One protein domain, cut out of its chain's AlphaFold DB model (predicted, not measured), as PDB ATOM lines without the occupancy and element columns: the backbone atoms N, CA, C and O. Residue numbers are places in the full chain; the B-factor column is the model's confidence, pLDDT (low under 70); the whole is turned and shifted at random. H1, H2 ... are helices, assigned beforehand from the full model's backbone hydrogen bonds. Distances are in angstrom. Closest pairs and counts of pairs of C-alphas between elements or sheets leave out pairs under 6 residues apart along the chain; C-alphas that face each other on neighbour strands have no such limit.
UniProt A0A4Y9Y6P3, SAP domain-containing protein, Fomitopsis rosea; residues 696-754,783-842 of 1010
ATOM      1  N   TYR A 696      -2.645  43.315  30.205       73.88
ATOM      2  CA  TYR A 696      -3.144  42.232  29.350       73.88
ATOM      3  C   TYR A 696      -4.505  42.558  28.699       73.88
ATOM      4  O   TYR A 696      -4.743  42.155  27.563       73.88
ATOM      5  N   GLU A 697      -5.391  43.306  29.375       79.12
ATOM      6  CA  GLU A 697      -6.696  43.718  28.824       79.12
ATOM      7  C   GLU A 697      -6.507  44.744  27.700       79.12
ATOM      8  O   GLU A 697      -7.231  44.727  26.706       79.12
ATOM      9  N   MET A 698      -5.501  45.615  27.833       85.56
ATOM     10  CA  MET A 698      -5.109  46.560  26.788       85.56
ATOM     11  C   MET A 698      -4.468  45.854  25.590       85.56
ATOM     12  O   MET A 698      -4.836  46.143  24.453       85.56
ATOM     13  N   GLN A 699      -3.554  44.907  25.824       76.44
ATOM     14  CA  GLN A 699      -2.945  44.094  24.763       76.44
ATOM     15  C   GLN A 699      -4.007  43.302  23.986       76.44
ATOM     16  O   GLN A 699      -4.033  43.356  22.757       76.44
ATOM     17  N   GLU A 700      -4.935  42.644  24.688       78.44
ATOM     18  CA  GLU A 700      -6.079  41.966  24.075       78.44
ATOM     19  C   GLU A 700      -6.926  42.934  23.242       78.44
ATOM     20  O   GLU A 700      -7.214  42.648  22.083       78.44
ATOM     21  N   ALA A 701      -7.252  44.115  23.772       85.25
ATOM     22  CA  ALA A 701      -8.025  45.120  23.051       85.25
ATOM     23  C   ALA A 701      -7.339  45.613  21.764       85.25
ATOM     24  O   ALA A 701      -8.012  45.821  20.751       85.25
ATOM     25  N   PHE A 702      -6.008  45.757  21.763       84.69
ATOM     26  CA  PHE A 702      -5.237  46.062  20.552       84.69
ATOM     27  C   PHE A 702      -5.248  44.912  19.535       84.69
ATOM     28  O   PHE A 702      -5.306  45.177  18.332       84.69
ATOM     29  N   VAL A 703      -5.225  43.652  19.983       81.00
ATOM     30  CA  VAL A 703      -5.385  42.481  19.104       81.00
ATOM     31  C   VAL A 703      -6.798  42.458  18.514       81.00
ATOM     32  O   VAL A 703      -6.940  42.460  17.293       81.00
ATOM     33  N   THR A 704      -7.846  42.555  19.337       84.56
ATOM     34  CA  THR A 704      -9.250  42.614  18.891       84.56
ATOM     35  C   THR A 704      -9.501  43.760  17.906       84.56
ATOM     36  O   THR A 704     -10.230  43.578  16.934       84.56
ATOM     37  N   LEU A 705      -8.867  44.922  18.093       86.00
ATOM     38  CA  LEU A 705      -8.957  46.038  17.148       86.00
ATOM     39  C   LEU A 705      -8.332  45.715  15.780       86.00
ATOM     40  O   LEU A 705      -8.906  46.079  14.754       86.00
ATOM     41  N   LYS A 706      -7.167  45.054  15.763       83.19
ATOM     42  CA  LYS A 706      -6.406  44.743  14.541       83.19
ATOM     43  C   LYS A 706      -6.951  43.537  13.773       83.19
ATOM     44  O   LYS A 706      -6.959  43.569  12.547       83.19
ATOM     45  N   THR A 707      -7.372  42.477  14.463       79.00
ATOM     46  CA  THR A 707      -7.708  41.178  13.842       79.00
ATOM     47  C   THR A 707      -9.134  40.703  14.107       79.00
ATOM     48  O   THR A 707      -9.632  39.860  13.361       79.00
ATOM     49  N   GLY A 708      -9.780  41.212  15.158       77.50
ATOM     50  CA  GLY A 708     -11.120  40.804  15.574       77.50
ATOM     51  C   GLY A 708     -12.240  41.385  14.711       77.50
ATOM     52  O   GLY A 708     -12.056  42.273  13.873       77.50
ATOM     53  N   SER A 709     -13.442  40.881  14.938       80.94
ATOM     54  CA  SER A 709     -14.696  41.357  14.367       80.94
ATOM     55  C   SER A 709     -15.224  42.610  15.080       80.94
ATOM     56  O   SER A 709     -14.804  42.987  16.176       80.94
ATOM     57  N   ASP A 710     -16.178  43.283  14.443       83.06
ATOM     58  CA  ASP A 710     -16.778  44.507  14.978       83.06
ATOM     59  C   ASP A 710     -17.734  44.259  16.156       83.06
ATOM     60  O   ASP A 710     -18.029  45.199  16.899       83.06
ATOM     61  N   THR A 711     -18.190  43.015  16.339       83.06
ATOM     62  CA  THR A 711     -18.981  42.551  17.488       83.06
ATOM     63  C   THR A 711     -18.087  42.189  18.674       83.06
ATOM     64  O   THR A 711     -18.426  42.525  19.804       83.06
ATOM     65  N   GLU A 712     -16.907  41.601  18.448       80.31
ATOM     66  CA  GLU A 712     -15.899  41.386  19.501       80.31
ATOM     67  C   GLU A 712     -15.378  42.718  20.058       80.31
ATOM     68  O   GLU A 712     -15.267  42.882  21.274       80.31
ATOM     69  N   LEU A 713     -15.163  43.714  19.189       84.88
ATOM     70  CA  LEU A 713     -14.834  45.084  19.599       84.88
ATOM     71  C   LEU A 713     -15.963  45.717  20.440       84.88
ATOM     72  O   LEU A 713     -15.697  46.400  21.426       84.88
ATOM     73  N   GLU A 714     -17.230  45.455  20.104       87.75
ATOM     74  CA  GLU A 714     -18.377  45.820  20.947       87.75
ATOM     75  C   GLU A 714     -18.505  44.983  22.223       87.75
ATOM     76  O   GLU A 714     -19.145  45.438  23.171       87.75
ATOM     77  N   GLY A 715     -17.879  43.810  22.310       84.44
ATOM     78  CA  GLY A 715     -17.812  43.008  23.529       84.44
ATOM     79  C   GLY A 715     -17.013  43.699  24.636       84.44
ATOM     80  O   GLY A 715     -17.449  43.716  25.790       84.44
ATOM     81  N   LEU A 716     -15.905  44.360  24.281       87.75
ATOM     82  CA  LEU A 716     -14.927  44.912  25.229       87.75
ATOM     83  C   LEU A 716     -15.536  45.841  26.308       87.75
ATOM     84  O   LEU A 716     -16.472  46.606  26.033       87.75
ATOM     85  N   PRO A 717     -15.013  45.839  27.551       87.50
ATOM     86  CA  PRO A 717     -15.455  46.757  28.600       87.50
ATOM     87  C   PRO A 717     -15.331  48.232  28.191       87.50
ATOM     88  O   PRO A 717     -14.412  48.631  27.478       87.50
ATOM     89  N   LYS A 718     -16.233  49.086  28.691       86.69
ATOM     90  CA  LYS A 718     -16.231  50.528  28.373       86.69
ATOM     91  C   LYS A 718     -14.905  51.211  28.736       86.69
ATOM     92  O   LYS A 718     -14.455  52.076  27.993       86.69
ATOM     93  N   GLU A 719     -14.298  50.832  29.858       84.69
ATOM     94  CA  GLU A 719     -13.043  51.426  30.338       84.69
ATOM     95  C   GLU A 719     -11.824  50.952  29.524       84.69
ATOM     96  O   GLU A 719     -10.909  51.739  29.278       84.69
ATOM     97  N   VAL A 720     -11.874  49.726  28.988       86.88
ATOM     98  CA  VAL A 720     -10.924  49.212  27.985       86.88
ATOM     99  C   VAL A 720     -11.048  50.006  26.686       86.88
ATOM    100  O   VAL A 720     -10.069  50.578  26.228       86.88
ATOM    101  N   LEU A 721     -12.260  50.149  26.139       88.75
ATOM    102  CA  LEU A 721     -12.509  50.932  24.918       88.75
ATOM    103  C   LEU A 721     -12.116  52.409  25.068       88.75
ATOM    104  O   LEU A 721     -11.566  53.004  24.147       88.75
ATOM    105  N   ARG A 722     -12.368  53.006  26.239       86.12
ATOM    106  CA  ARG A 722     -11.930  54.367  26.582       86.12
ATOM    107  C   ARG A 722     -10.407  54.473  26.579       86.12
ATOM    108  O   ARG A 722      -9.872  55.408  25.990       86.12
ATOM    109  N   SER A 723      -9.726  53.537  27.229       86.12
ATOM    110  CA  SER A 723      -8.262  53.526  27.308       86.12
ATOM    111  C   SER A 723      -7.638  53.277  25.934       86.12
ATOM    112  O   SER A 723      -6.710  53.981  25.556       86.12
ATOM    113  N   LEU A 724      -8.219  52.383  25.130       87.69
ATOM    114  CA  LEU A 724      -7.809  52.115  23.751       87.69
ATOM    115  C   LEU A 724      -7.944  53.361  22.864       87.69
ATOM    116  O   LEU A 724      -7.003  53.706  22.156       87.69
ATOM    117  N   CYS A 725      -9.062  54.095  22.954       87.38
ATOM    118  CA  CYS A 725      -9.183  55.401  22.302       87.38
ATOM    119  C   CYS A 725      -8.077  56.366  22.758       87.38
ATOM    120  O   CYS A 725      -7.473  57.025  21.920       87.38
ATOM    121  N   LYS A 726      -7.798  56.437  24.067       84.31
ATOM    122  CA  LYS A 726      -6.805  57.357  24.638       84.31
ATOM    123  C   LYS A 726      -5.386  57.080  24.122       84.31
ATOM    124  O   LYS A 726      -4.721  58.024  23.708       84.31
ATOM    125  N   GLU A 727      -4.944  55.822  24.110       85.44
ATOM    126  CA  GLU A 727      -3.621  55.436  23.584       85.44
ATOM    127  C   GLU A 727      -3.490  55.741  22.081       85.44
ATOM    128  O   GLU A 727      -2.461  56.226  21.619       85.44
ATOM    129  N   LEU A 728      -4.571  55.549  21.317       85.56
ATOM    130  CA  LEU A 728      -4.645  55.891  19.891       85.56
ATOM    131  C   LEU A 728      -4.810  57.401  19.621       85.56
ATOM    132  O   LEU A 728      -5.025  57.793  18.477       85.56
ATOM    133  N   LYS A 729      -4.749  58.249  20.659       82.19
ATOM    134  CA  LYS A 729      -5.013  59.702  20.605       82.19
ATOM    135  C   LYS A 729      -6.390  60.060  20.016       82.19
ATOM    136  O   LYS A 729      -6.614  61.176  19.557       82.19
ATOM    137  N   LEU A 730      -7.335  59.124  20.073       82.69
ATOM    138  CA  LEU A 730      -8.731  59.308  19.695       82.69
ATOM    139  C   LEU A 730      -9.547  59.829  20.876       82.69
ATOM    140  O   LEU A 730      -9.247  59.607  22.052       82.69
ATOM    141  N   ARG A 731     -10.683  60.444  20.556       79.06
ATOM    142  CA  ARG A 731     -11.613  60.953  21.556       79.06
ATOM    143  C   ARG A 731     -12.190  59.843  22.451       79.06
ATOM    144  O   ARG A 731     -13.055  59.065  22.033       79.06
ATOM    145  N   PHE A 732     -11.776  59.840  23.718       82.00
ATOM    146  CA  PHE A 732     -12.075  58.806  24.720       82.00
ATOM    147  C   PHE A 732     -13.276  59.119  25.645       82.00
ATOM    148  O   PHE A 732     -13.667  58.301  26.487       82.00
ATOM    149  N   ALA A 733     -13.917  60.281  25.484       71.75
ATOM    150  CA  ALA A 733     -15.164  60.627  26.167       71.75
ATOM    151  C   ALA A 733     -16.410  60.099  25.416       71.75
ATOM    152  O   ALA A 733     -16.505  60.192  24.188       71.75
ATOM    153  N   GLY A 734     -17.404  59.582  26.157       74.75
ATOM    154  CA  GLY A 734     -18.721  59.217  25.612       74.75
ATOM    155  C   GLY A 734     -19.378  57.952  26.186       74.75
ATOM    156  O   GLY A 734     -18.934  57.364  27.178       74.75
ATOM    157  N   ARG A 735     -20.481  57.543  25.540       81.75
ATOM    158  CA  ARG A 735     -21.134  56.229  25.717       81.75
ATOM    159  C   ARG A 735     -20.374  55.163  24.914       81.75
ATOM    160  O   ARG A 735     -19.797  55.493  23.881       81.75
ATOM    161  N   LYS A 736     -20.440  53.894  25.344       86.06
ATOM    162  CA  LYS A 736     -19.713  52.755  24.742       86.06
ATOM    163  C   LYS A 736     -19.822  52.712  23.208       86.06
ATOM    164  O   LYS A 736     -18.796  52.718  22.544       86.06
ATOM    165  N   GLY A 737     -21.034  52.817  22.653       85.38
ATOM    166  CA  GLY A 737     -21.249  52.810  21.197       85.38
ATOM    167  C   GLY A 737     -20.465  53.879  20.420       85.38
ATOM    168  O   GLY A 737     -19.902  53.563  19.382       85.38
ATOM    169  N   LYS A 738     -20.330  55.113  20.937       84.31
ATOM    170  CA  LYS A 738     -19.536  56.170  20.271       84.31
ATOM    171  C   LYS A 738     -18.026  55.898  20.320       84.31
ATOM    172  O   LYS A 738     -17.324  56.297  19.398       84.31
ATOM    173  N   LEU A 739     -17.532  55.203  21.351       86.75
ATOM    174  CA  LEU A 739     -16.143  54.726  21.390       86.75
ATOM    175  C   LEU A 739     -15.932  53.645  20.320       86.75
ATOM    176  O   LEU A 739     -15.008  53.757  19.521       86.75
ATOM    177  N   CYS A 740     -16.846  52.670  20.225       88.75
ATOM    178  CA  CYS A 740     -16.814  51.644  19.178       88.75
ATOM    179  C   CYS A 740     -16.868  52.250  17.766       88.75
ATOM    180  O   CYS A 740     -16.069  51.860  16.922       88.75
ATOM    181  N   SER A 741     -17.740  53.235  17.502       86.62
ATOM    182  CA  SER A 741     -17.807  53.920  16.199       86.62
ATOM    183  C   SER A 741     -16.464  54.533  15.788       86.62
ATOM    184  O   SER A 741     -16.029  54.331  14.660       86.62
ATOM    185  N   ARG A 742     -15.776  55.229  16.705       87.44
ATOM    186  CA  ARG A 742     -14.457  55.834  16.437       87.44
ATOM    187  C   ARG A 742     -13.375  54.788  16.208       87.44
ATOM    188  O   ARG A 742     -12.551  54.947  15.318       87.44
ATOM    189  N   LEU A 743     -13.397  53.705  16.981       89.38
ATOM    190  CA  LEU A 743     -12.451  52.602  16.823       89.38
ATOM    191  C   LEU A 743     -12.677  51.837  15.509       89.38
ATOM    192  O   LEU A 743     -11.702  51.427  14.892       89.38
ATOM    193  N   ARG A 744     -13.922  51.717  15.023       89.50
ATOM    194  CA  ARG A 744     -14.227  51.214  13.668       89.50
ATOM    195  C   ARG A 744     -13.723  52.143  12.570       89.50
ATOM    196  O   ARG A 744     -13.173  51.665  11.585       89.50
ATOM    197  N   GLU A 745     -13.892  53.453  12.737       86.56
ATOM    198  CA  GLU A 745     -13.374  54.445  11.789       86.56
ATOM    199  C   GLU A 745     -11.844  54.375  11.700       86.56
ATOM    200  O   GLU A 745     -11.266  54.277  10.618       86.56
ATOM    201  N   TYR A 746     -11.181  54.294  12.854       87.62
ATOM    202  CA  TYR A 746      -9.742  54.075  12.944       87.62
ATOM    203  C   TYR A 746      -9.318  52.743  12.302       87.62
ATOM    204  O   TYR A 746      -8.408  52.699  11.481       87.62
ATOM    205  N   LYS A 747     -10.025  51.647  12.596       87.62
ATOM    206  CA  LYS A 747      -9.790  50.323  11.999       87.62
ATOM    207  C   LYS A 747      -9.906  50.347  10.468       87.62
ATOM    208  O   LYS A 747      -9.094  49.721   9.788       87.62
ATOM    209  N   ARG A 748     -10.873  51.100   9.924       84.62
ATOM    210  CA  ARG A 748     -11.069  51.274   8.476       84.62
ATOM    211  C   ARG A 748      -9.964  52.120   7.846       84.62
ATOM    212  O   ARG A 748      -9.391  51.694   6.849       84.62
ATOM    213  N   THR A 749      -9.636  53.271   8.435       85.31
ATOM    214  CA  THR A 749      -8.585  54.174   7.927       85.31
ATOM    215  C   THR A 749      -7.187  53.549   7.983       85.31
ATOM    216  O   THR A 749      -6.388  53.787   7.086       85.31
ATOM    217  N   GLN A 750      -6.911  52.684   8.964       84.31
ATOM    218  CA  GLN A 750      -5.667  51.902   9.052       84.31
ATOM    219  C   GLN A 750      -5.673  50.602   8.216       84.31
ATOM    220  O   GLN A 750      -4.691  49.860   8.216       84.31
ATOM    221  N   GLY A 751      -6.762  50.284   7.505       77.06
ATOM    222  CA  GLY A 751      -6.834  49.121   6.610       77.06
ATOM    223  C   GLY A 751      -6.811  47.749   7.304       77.06
ATOM    224  O   GLY A 751      -6.397  46.758   6.690       77.06
ATOM    225  N   PHE A 752      -7.243  47.672   8.568       78.56
ATOM    226  CA  PHE A 752      -7.294  46.433   9.350       78.56
ATOM    227  C   PHE A 752      -8.519  45.584   8.963       78.56
ATOM    228  O   PHE A 752      -9.661  45.911   9.292       78.56
ATOM    229  N   SER A 753      -8.285  44.475   8.256       54.94
ATOM    230  CA  SER A 753      -9.325  43.509   7.866       54.94
ATOM    231  C   SER A 753      -9.359  42.304   8.819       54.94
ATOM    232  O   SER A 753      -8.293  41.847   9.236       54.94
ATOM    233  N   PRO A 754     -10.541  41.729   9.125       52.53
ATOM    234  CA  PRO A 754     -10.620  40.460   9.846       52.53
ATOM    235  C   PRO A 754      -9.930  39.345   9.044       52.53
ATOM    236  O   PRO A 754      -9.975  39.336   7.813       52.53
ATOM    237  N   GLN A 783      -3.526  33.101  25.147       57.94
ATOM    238  CA  GLN A 783      -3.713  32.282  26.345       57.94
ATOM    239  C   GLN A 783      -2.454  32.261  27.216       57.94
ATOM    240  O   GLN A 783      -2.580  32.220  28.436       57.94
ATOM    241  N   ASP A 784      -1.263  32.358  26.622       61.81
ATOM    242  CA  ASP A 784       0.001  32.315  27.360       61.81
ATOM    243  C   ASP A 784       0.285  33.628  28.102       61.81
ATOM    244  O   ASP A 784       0.679  33.602  29.265       61.81
ATOM    245  N   PHE A 785      -0.036  34.779  27.500       59.31
ATOM    246  CA  PHE A 785       0.006  36.073  28.201       59.31
ATOM    247  C   PHE A 785      -0.968  36.120  29.382       59.31
ATOM    248  O   PHE A 785      -0.606  36.551  30.479       59.31
ATOM    249  N   ARG A 786      -2.203  35.637  29.195       63.31
ATOM    250  CA  ARG A 786      -3.185  35.549  30.287       63.31
ATOM    251  C   ARG A 786      -2.772  34.536  31.360       63.31
ATOM    252  O   ARG A 786      -3.075  34.746  32.529       63.31
ATOM    253  N   PHE A 787      -2.071  33.469  30.982       72.19
ATOM    254  CA  PHE A 787      -1.504  32.490  31.905       72.19
ATOM    255  C   PHE A 787      -0.376  33.093  32.757       72.19
ATOM    256  O   PHE A 787      -0.440  33.019  33.982       72.19
ATOM    257  N   ALA A 788       0.582  33.790  32.138       68.81
ATOM    258  CA  ALA A 788       1.637  34.516  32.846       68.81
ATOM    259  C   ALA A 788       1.073  35.614  33.772       68.81
ATOM    260  O   ALA A 788       1.521  35.763  34.908       68.81
ATOM    261  N   ALA A 789       0.039  36.342  33.336       66.50
ATOM    262  CA  ALA A 789      -0.651  37.324  34.173       66.50
ATOM    263  C   ALA A 789      -1.364  36.684  35.382       66.50
ATOM    264  O   ALA A 789      -1.351  37.254  36.472       66.50
ATOM    265  N   ALA A 790      -1.952  35.495  35.214       72.44
ATOM    266  CA  ALA A 790      -2.587  34.755  36.302       72.44
ATOM    267  C   ALA A 790      -1.565  34.161  37.292       72.44
ATOM    268  O   ALA A 790      -1.823  34.173  38.495       72.44
ATOM    269  N   LEU A 791      -0.391  33.721  36.819       75.81
ATOM    270  CA  LEU A 791       0.741  33.345  37.679       75.81
ATOM    271  C   LEU A 791       1.245  34.544  38.493       75.81
ATOM    272  O   LEU A 791       1.329  34.450  39.713       75.81
ATOM    273  N   ASN A 792       1.467  35.699  37.858       72.31
ATOM    274  CA  ASN A 792       1.867  36.918  38.569       72.31
ATOM    275  C   ASN A 792       0.823  37.355  39.616       72.31
ATOM    276  O   ASN A 792       1.193  37.781  40.710       72.31
ATOM    277  N   ALA A 793      -0.478  37.236  39.322       69.25
ATOM    278  CA  ALA A 793      -1.548  37.527  40.284       69.25
ATOM    279  C   ALA A 793      -1.562  36.554  41.481       69.25
ATOM    280  O   ALA A 793      -1.889  36.961  42.595       69.25
ATOM    281  N   LEU A 794      -1.184  35.287  41.274       76.06
ATOM    282  CA  LEU A 794      -0.999  34.312  42.352       76.06
ATOM    283  C   LEU A 794       0.223  34.655  43.214       76.06
ATOM    284  O   LEU A 794       0.102  34.748  44.433       76.06
ATOM    285  N   ASP A 795       1.372  34.893  42.579       73.75
ATOM    286  CA  ASP A 795       2.648  35.150  43.254       73.75
ATOM    287  C   ASP A 795       2.626  36.484  44.039       73.75
ATOM    288  O   ASP A 795       3.193  36.584  45.124       73.75
ATOM    289  N   SER A 796       1.894  37.491  43.544       67.31
ATOM    290  CA  SER A 796       1.610  38.760  44.249       67.31
ATOM    291  C   SER A 796       0.462  38.681  45.268       67.31
ATOM    292  O   SER A 796       0.117  39.689  45.885       67.31
ATOM    293  N   CYS A 797      -0.126  37.497  45.468       69.69
ATOM    294  CA  CYS A 797      -1.236  37.247  46.391       69.69
ATOM    295  C   CYS A 797      -2.523  38.058  46.103       69.69
ATOM    296  O   CYS A 797      -3.377  38.202  46.985       69.69
ATOM    297  N   ASP A 798      -2.718  38.550  44.872       67.25
ATOM    298  CA  ASP A 798      -3.909  39.303  44.461       67.25
ATOM    299  C   ASP A 798      -5.111  38.375  44.198       67.25
ATOM    300  O   ASP A 798      -5.492  38.037  43.069       67.25
ATOM    301  N   ARG A 799      -5.777  38.014  45.301       67.88
ATOM    302  CA  ARG A 799      -7.023  37.227  45.319       67.88
ATOM    303  C   ARG A 799      -8.196  37.898  44.586       67.88
ATOM    304  O   ARG A 799      -9.228  37.250  44.409       67.88
ATOM    305  N   ILE A 800      -8.103  39.176  44.200       60.56
ATOM    306  CA  ILE A 800      -9.153  39.889  43.455       60.56
ATOM    307  C   ILE A 800      -8.914  39.736  41.952       60.56
ATOM    308  O   ILE A 800      -9.852  39.397  41.226       60.56
ATOM    309  N   SER A 801      -7.680  39.918  41.480       65.00
ATOM    310  CA  SER A 801      -7.342  39.729  40.065       65.00
ATOM    311  C   SER A 801      -7.456  38.273  39.620       65.00
ATOM    312  O   SER A 801      -7.965  38.030  38.527       65.00
ATOM    313  N   LEU A 802      -7.129  37.295  40.478       69.62
ATOM    314  CA  LEU A 802      -7.329  35.868  40.169       69.62
ATOM    315  C   LEU A 802      -8.773  35.532  39.750       69.62
ATOM    316  O   LEU A 802      -8.983  34.741  38.833       69.62
ATOM    317  N   LYS A 803      -9.783  36.189  40.339       74.50
ATOM    318  CA  LYS A 803     -11.207  35.952  40.023       74.50
ATOM    319  C   LYS A 803     -11.602  36.344  38.595       74.50
ATOM    320  O   LYS A 803     -12.665  35.931  38.139       74.50
ATOM    321  N   LYS A 804     -10.784  37.147  37.904       67.94
ATOM    322  CA  LYS A 804     -11.060  37.658  36.551       67.94
ATOM    323  C   LYS A 804     -10.656  36.681  35.440       67.94
ATOM    324  O   LYS A 804     -11.132  36.823  34.316       67.94
ATOM    325  N   PHE A 805      -9.791  35.706  35.725       72.50
ATOM    326  CA  PHE A 805      -9.317  34.749  34.722       72.50
ATOM    327  C   PHE A 805     -10.319  33.608  34.507       72.50
ATOM    328  O   PHE A 805     -11.043  33.206  35.420       72.50
ATOM    329  N   SER A 806     -10.376  33.076  33.284       73.44
ATOM    330  CA  SER A 806     -11.320  32.014  32.927       73.44
ATOM    331  C   SER A 806     -10.916  30.654  33.510       73.44
ATOM    332  O   SER A 806      -9.744  30.404  33.798       73.44
ATOM    333  N   ARG A 807     -11.896  29.748  33.646       76.94
ATOM    334  CA  ARG A 807     -11.708  28.394  34.197       76.94
ATOM    335  C   ARG A 807     -10.501  27.642  33.595       76.94
ATOM    336  O   ARG A 807      -9.702  27.181  34.401       76.94
ATOM    337  N   PRO A 808     -10.279  27.580  32.262       74.69
ATOM    338  CA  PRO A 808      -9.114  26.884  31.701       74.69
ATOM    339  C   PRO A 808      -7.761  27.496  32.100       74.69
ATOM    340  O   PRO A 808      -6.782  26.777  32.265       74.69
ATOM    341  N   ILE A 809      -7.695  28.821  32.285       76.00
ATOM    342  CA  ILE A 809      -6.458  29.506  32.689       76.00
ATOM    343  C   ILE A 809      -6.164  29.215  34.159       76.00
ATOM    344  O   ILE A 809      -5.050  28.821  34.488       76.00
ATOM    345  N   LEU A 810      -7.168  29.339  35.033       76.69
ATOM    346  CA  LEU A 810      -7.023  28.985  36.448       76.69
ATOM    347  C   LEU A 810      -6.700  27.500  36.635       76.69
ATOM    348  O   LEU A 810      -5.885  27.161  37.482       76.69
ATOM    349  N   GLN A 811      -7.271  26.625  35.806       78.25
ATOM    350  CA  GLN A 811      -6.954  25.200  35.784       78.25
ATOM    351  C   GLN A 811      -5.476  24.953  35.437       78.25
ATOM    352  O   GLN A 811      -4.803  24.228  36.167       78.25
ATOM    353  N   LYS A 812      -4.948  25.610  34.392       78.81
ATOM    354  CA  LYS A 812      -3.520  25.554  34.024       78.81
ATOM    355  C   LYS A 812      -2.627  26.096  35.156       78.81
ATOM    356  O   LYS A 812      -1.593  25.507  35.454       78.81
ATOM    357  N   VAL A 813      -3.042  27.172  35.840       79.44
ATOM    358  CA  VAL A 813      -2.301  27.754  36.984       79.44
ATOM    359  C   VAL A 813      -2.268  26.792  38.169       79.44
ATOM    360  O   VAL A 813      -1.203  26.565  38.740       79.44
ATOM    361  N   CYS A 814      -3.401  26.169  38.499       78.62
ATOM    362  CA  CYS A 814      -3.469  25.121  39.511       78.62
ATOM    363  C   CYS A 814      -2.537  23.949  39.174       78.62
ATOM    364  O   CYS A 814      -1.731  23.555  40.013       78.62
ATOM    365  N   GLN A 815      -2.596  23.433  37.942       79.62
ATOM    366  CA  GLN A 815      -1.748  22.328  37.484       79.62
ATOM    367  C   GLN A 815      -0.249  22.637  37.641       79.62
ATOM    368  O   GLN A 815       0.504  21.781  38.106       79.62
ATOM    369  N   GLU A 816       0.190  23.858  37.318       80.25
ATOM    370  CA  GLU A 816       1.612  24.223  37.350       80.25
ATOM    371  C   GLU A 816       2.145  24.557  38.759       80.25
ATOM    372  O   GLU A 816       3.287  24.205  39.090       80.25
ATOM    373  N   ARG A 817       1.331  25.207  39.610       77.31
ATOM    374  CA  ARG A 817       1.742  25.701  40.943       77.31
ATOM    375  C   ARG A 817       1.396  24.772  42.114       77.31
ATOM    376  O   ARG A 817       2.204  24.685  43.035       77.31
ATOM    377  N   LEU A 818       0.260  24.063  42.092       75.56
ATOM    378  CA  LEU A 818      -0.139  23.148  43.182       75.56
ATOM    379  C   LEU A 818       0.511  21.761  43.058       75.56
ATOM    380  O   LEU A 818       0.780  21.128  44.074       75.56
ATOM    381  N   ARG A 819       0.777  21.289  41.829       62.59
ATOM    382  CA  ARG A 819       1.442  20.000  41.525       62.59
ATOM    383  C   ARG A 819       0.827  18.753  42.197       62.59
ATOM    384  O   ARG A 819       1.496  17.730  42.328       62.59
ATOM    385  N   GLU A 820      -0.446  18.799  42.589       64.19
ATOM    386  CA  GLU A 820      -1.152  17.646  43.169       64.19
ATOM    387  C   GLU A 820      -1.483  16.618  42.068       64.19
ATOM    388  O   GLU A 820      -2.300  16.875  41.181       64.19
ATOM    389  N   SER A 821      -0.869  15.433  42.130       49.91
ATOM    390  CA  SER A 821      -1.024  14.365  41.125       49.91
ATOM    391  C   SER A 821      -2.321  13.550  41.239       49.91
ATOM    392  O   SER A 821      -2.594  12.721  40.375       49.91
ATOM    393  N   ALA A 822      -3.119  13.775  42.288       52.56
ATOM    394  CA  ALA A 822      -4.323  12.999  42.605       52.56
ATOM    395  C   ALA A 822      -5.651  13.731  42.309       52.56
ATOM    396  O   ALA A 822      -6.722  13.199  42.597       52.56
ATOM    397  N   VAL A 823      -5.606  14.952  41.762       61.88
ATOM    398  CA  VAL A 823      -6.796  15.788  41.529       61.88
ATOM    399  C   VAL A 823      -7.148  15.830  40.044       61.88
ATOM    400  O   VAL A 823      -6.341  16.245  39.214       61.88
ATOM    401  N   SER A 824      -8.388  15.460  39.705       69.25
ATOM    402  CA  SER A 824      -8.939  15.689  38.367       69.25
ATOM    403  C   SER A 824      -9.285  17.169  38.199       69.25
ATOM    404  O   SER A 824     -10.364  17.638  38.564       69.25
ATOM    405  N   TRP A 825      -8.336  17.937  37.670       69.69
ATOM    406  CA  TRP A 825      -8.502  19.375  37.456       69.69
ATOM    407  C   TRP A 825      -9.649  19.707  36.481       69.69
ATOM    408  O   TRP A 825     -10.267  20.763  36.607       69.69
ATOM    409  N   ASP A 826      -9.988  18.785  35.570       65.50
ATOM    410  CA  ASP A 826     -11.076  18.925  34.592       65.50
ATOM    411  C   ASP A 826     -12.485  18.869  35.203       65.50
ATOM    412  O   ASP A 826     -13.432  19.378  34.594       65.50
ATOM    413  N   SER A 827     -12.657  18.297  36.402       70.44
ATOM    414  CA  SER A 827     -13.961  18.251  37.084       70.44
ATOM    415  C   SER A 827     -14.230  19.453  37.995       70.44
ATOM    416  O   SER A 827     -15.378  19.675  38.364       70.44
ATOM    417  N   LEU A 828     -13.214  20.255  38.338       78.06
ATOM    418  CA  LEU A 828     -13.360  21.369  39.284       78.06
ATOM    419  C   LEU A 828     -13.991  22.610  38.643       78.06
ATOM    420  O   LEU A 828     -13.594  23.053  37.561       78.06
ATOM    421  N   THR A 829     -14.963  23.208  39.320       80.44
ATOM    422  CA  THR A 829     -15.612  24.462  38.921       80.44
ATOM    423  C   THR A 829     -14.693  25.673  39.118       80.44
ATOM    424  O   THR A 829     -13.662  25.616  39.789       80.44
ATOM    425  N   HIS A 830     -15.072  26.816  38.533       79.94
ATOM    426  CA  HIS A 830     -14.321  28.076  38.654       79.94
ATOM    427  C   HIS A 830     -14.113  28.500  40.120       79.94
ATOM    428  O   HIS A 830     -13.008  28.882  40.497       79.94
ATOM    429  N   SER A 831     -15.143  28.344  40.956       76.88
ATOM    430  CA  SER A 831     -15.090  28.643  42.390       76.88
ATOM    431  C   SER A 831     -14.145  27.717  43.160       76.88
ATOM    432  O   SER A 831     -13.387  28.189  44.000       76.88
ATOM    433  N   GLU A 832     -14.148  26.415  42.867       79.00
ATOM    434  CA  GLU A 832     -13.302  25.428  43.561       79.00
ATOM    435  C   GLU A 832     -11.816  25.600  43.218       79.00
ATOM    436  O   GLU A 832     -10.961  25.497  44.099       79.00
ATOM    437  N   LEU A 833     -11.499  25.948  41.964       80.75
ATOM    438  CA  LEU A 833     -10.140  26.323  41.558       80.75
ATOM    439  C   LEU A 833      -9.662  27.581  42.305       80.75
ATOM    440  O   LEU A 833      -8.535  27.618  42.795       80.75
ATOM    441  N   LEU A 834     -10.523  28.595  42.453       78.31
ATOM    442  CA  LEU A 834     -10.209  29.809  43.217       78.31
ATOM    443  C   LEU A 834     -10.024  29.545  44.718       78.31
ATOM    444  O   LEU A 834      -9.182  30.195  45.335       78.31
ATOM    445  N   ILE A 835     -10.776  28.604  45.298       79.94
ATOM    446  CA  ILE A 835     -10.595  28.170  46.692       79.94
ATOM    447  C   ILE A 835      -9.216  27.517  46.850       79.94
ATOM    448  O   ILE A 835      -8.419  28.018  47.636       79.94
ATOM    449  N   LYS A 836      -8.859  26.527  46.018       80.00
ATOM    450  CA  LYS A 836      -7.530  25.883  46.071       80.00
ATOM    451  C   LYS A 836      -6.362  26.870  45.919       80.00
ATOM    452  O   LYS A 836      -5.367  26.752  46.630       80.00
ATOM    453  N   LEU A 837      -6.475  27.871  45.041       78.75
ATOM    454  CA  LEU A 837      -5.455  28.926  44.906       78.75
ATOM    455  C   LEU A 837      -5.428  29.885  46.112       78.75
ATOM    456  O   LEU A 837      -4.361  30.336  46.523       78.75
ATOM    457  N   SER A 838      -6.583  30.179  46.714       77.19
ATOM    458  CA  SER A 838      -6.683  30.963  47.952       77.19
ATOM    459  C   SER A 838      -6.073  30.224  49.150       77.19
ATOM    460  O   SER A 838      -5.416  30.851  49.986       77.19
ATOM    461  N   ASP A 839      -6.239  28.905  49.216       77.50
ATOM    462  CA  ASP A 839      -5.643  28.053  50.245       77.50
ATOM    463  C   ASP A 839      -4.121  27.989  50.076       77.50
ATOM    464  O   ASP A 839      -3.406  28.193  51.051       77.50
ATOM    465  N   TYR A 840      -3.615  27.874  48.841       76.75
ATOM    466  CA  TYR A 840      -2.180  27.948  48.517       76.75
ATOM    467  C   TYR A 840      -1.517  29.271  48.940       76.75
ATOM    468  O   TYR A 840      -0.433  29.275  49.531       76.75
ATOM    469  N   ILE A 841      -2.183  30.409  48.699       76.50
ATOM    470  CA  ILE A 841      -1.734  31.726  49.193       76.50
ATOM    471  C   ILE A 841      -1.710  31.752  50.732       76.50
ATOM    472  O   ILE A 841      -0.895  32.443  51.336       76.50
ATOM    473  N   THR A 842      -2.609  31.017  51.388       71.31
ATOM    474  CA  THR A 842      -2.721  31.006  52.854       71.31
ATOM    475  C   THR A 842      -1.708  30.047  53.494       71.31
ATOM    476  O   THR A 842      -1.122  30.379  54.519       71.31
TER     477      THR A 842
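AT A GLANCE: This is residues 696 to 754 and 783 to 842 of the 1010 residues of the protein "SAP domain-containing protein" of Fomitopsis rosea (UniProt A0A4Y9Y6P3). Two helical lobes are set end to end and joined by one narrow contact: H1, H2, H3 and H4 make one lobe, and H5, H6 and H7 make the other. In the first lobe H1 meets the other three helices, with H3 about square to it; in the second H6 and H7 lie side by side and H5 packs on H6 at a steep angle. The 119 printed residues hold seven named helices, H1 to H7 in chain order, and no named strand, and the class is all helix. The whole is loose, with a radius of gyration of the C-alphas of 17.8 A, and its outline is a rod of 54 by 26 by 19 A.

HOW THE PARTS SIT: Begin with H1, residues 696 to 707, the hub, which touches four other helices. Its residues 701 to 705 touch H2, residues 710 to 715, with Thr 704 and Leu 713 as the closest C-alphas at 6.1 A; the two form a helical hairpin, opposite ways at a shallow tilt of 18 degrees. Look next at residues 697 to 702 of H1, which touch H3, residues 718 to 727, about perpendicular at 75 degrees; the closest C-alphas, of Met 698 and Val 720, are 6.5 A apart. H3 touches H4, residues 736 to 749, at a steep tilt of 38 degrees, the closest C-alphas being those of Lys 718 and Lys 736 at 5.5 A. H4 also touches H2, where the closest C-alphas, of Glu 714 and Cys 740, are 6.3 A apart. Beyond the cut, H5, residues 783 to 795, only just touches H1, with 3 pairs of C-alphas within 8 A; the closest are those of Tyr 696 and Arg 786 at 6.7 A. H5 touches residues 809 to 813 of H6, residues 807 to 818, at a steep tilt of 51 degrees, with the C-alphas of Phe 787 and Ile 809 closest at 5.8 A. H6 touches H7, residues 830 to 842, the same way at a shallow tilt of 29 degrees, and the C-alphas of Arg 807 and His 830 are closest at 5.2 A. In H1 to H7 every O i to N i+4 pair is within hydrogen-bond range.

IN THESE COORDINATES: Find C-alpha 696 at (-3.144, 42.232, 29.350); from there H1 runs 16.2 A to C-alpha 707. H2 and H3 follow, 8.7 A and 14.4 A long. H4, the longest helix by residues, runs 20.2 A to C-alpha 749 at (-8.585, 54.174, 7.927). H5 measures 18.3 A and H6 15.6 A, and H7 runs 18.6 A to C-alpha 842 at (-2.721, 31.006, 52.854).

THE WHOLE: The two C-alphas farthest apart, of Thr 749 and Ala 822, are 54.0 A apart. Residues 755 to 782 are not printed, and C-alphas 754 and 783 across this cut are 19.7 A apart. The links H5 to H6 and H6 to H7 are long, 11 residues each. The mean pLDDT of the printed part is 77.3; 25 residues are under 70, among them residues 796 to 802 and 819 to 826.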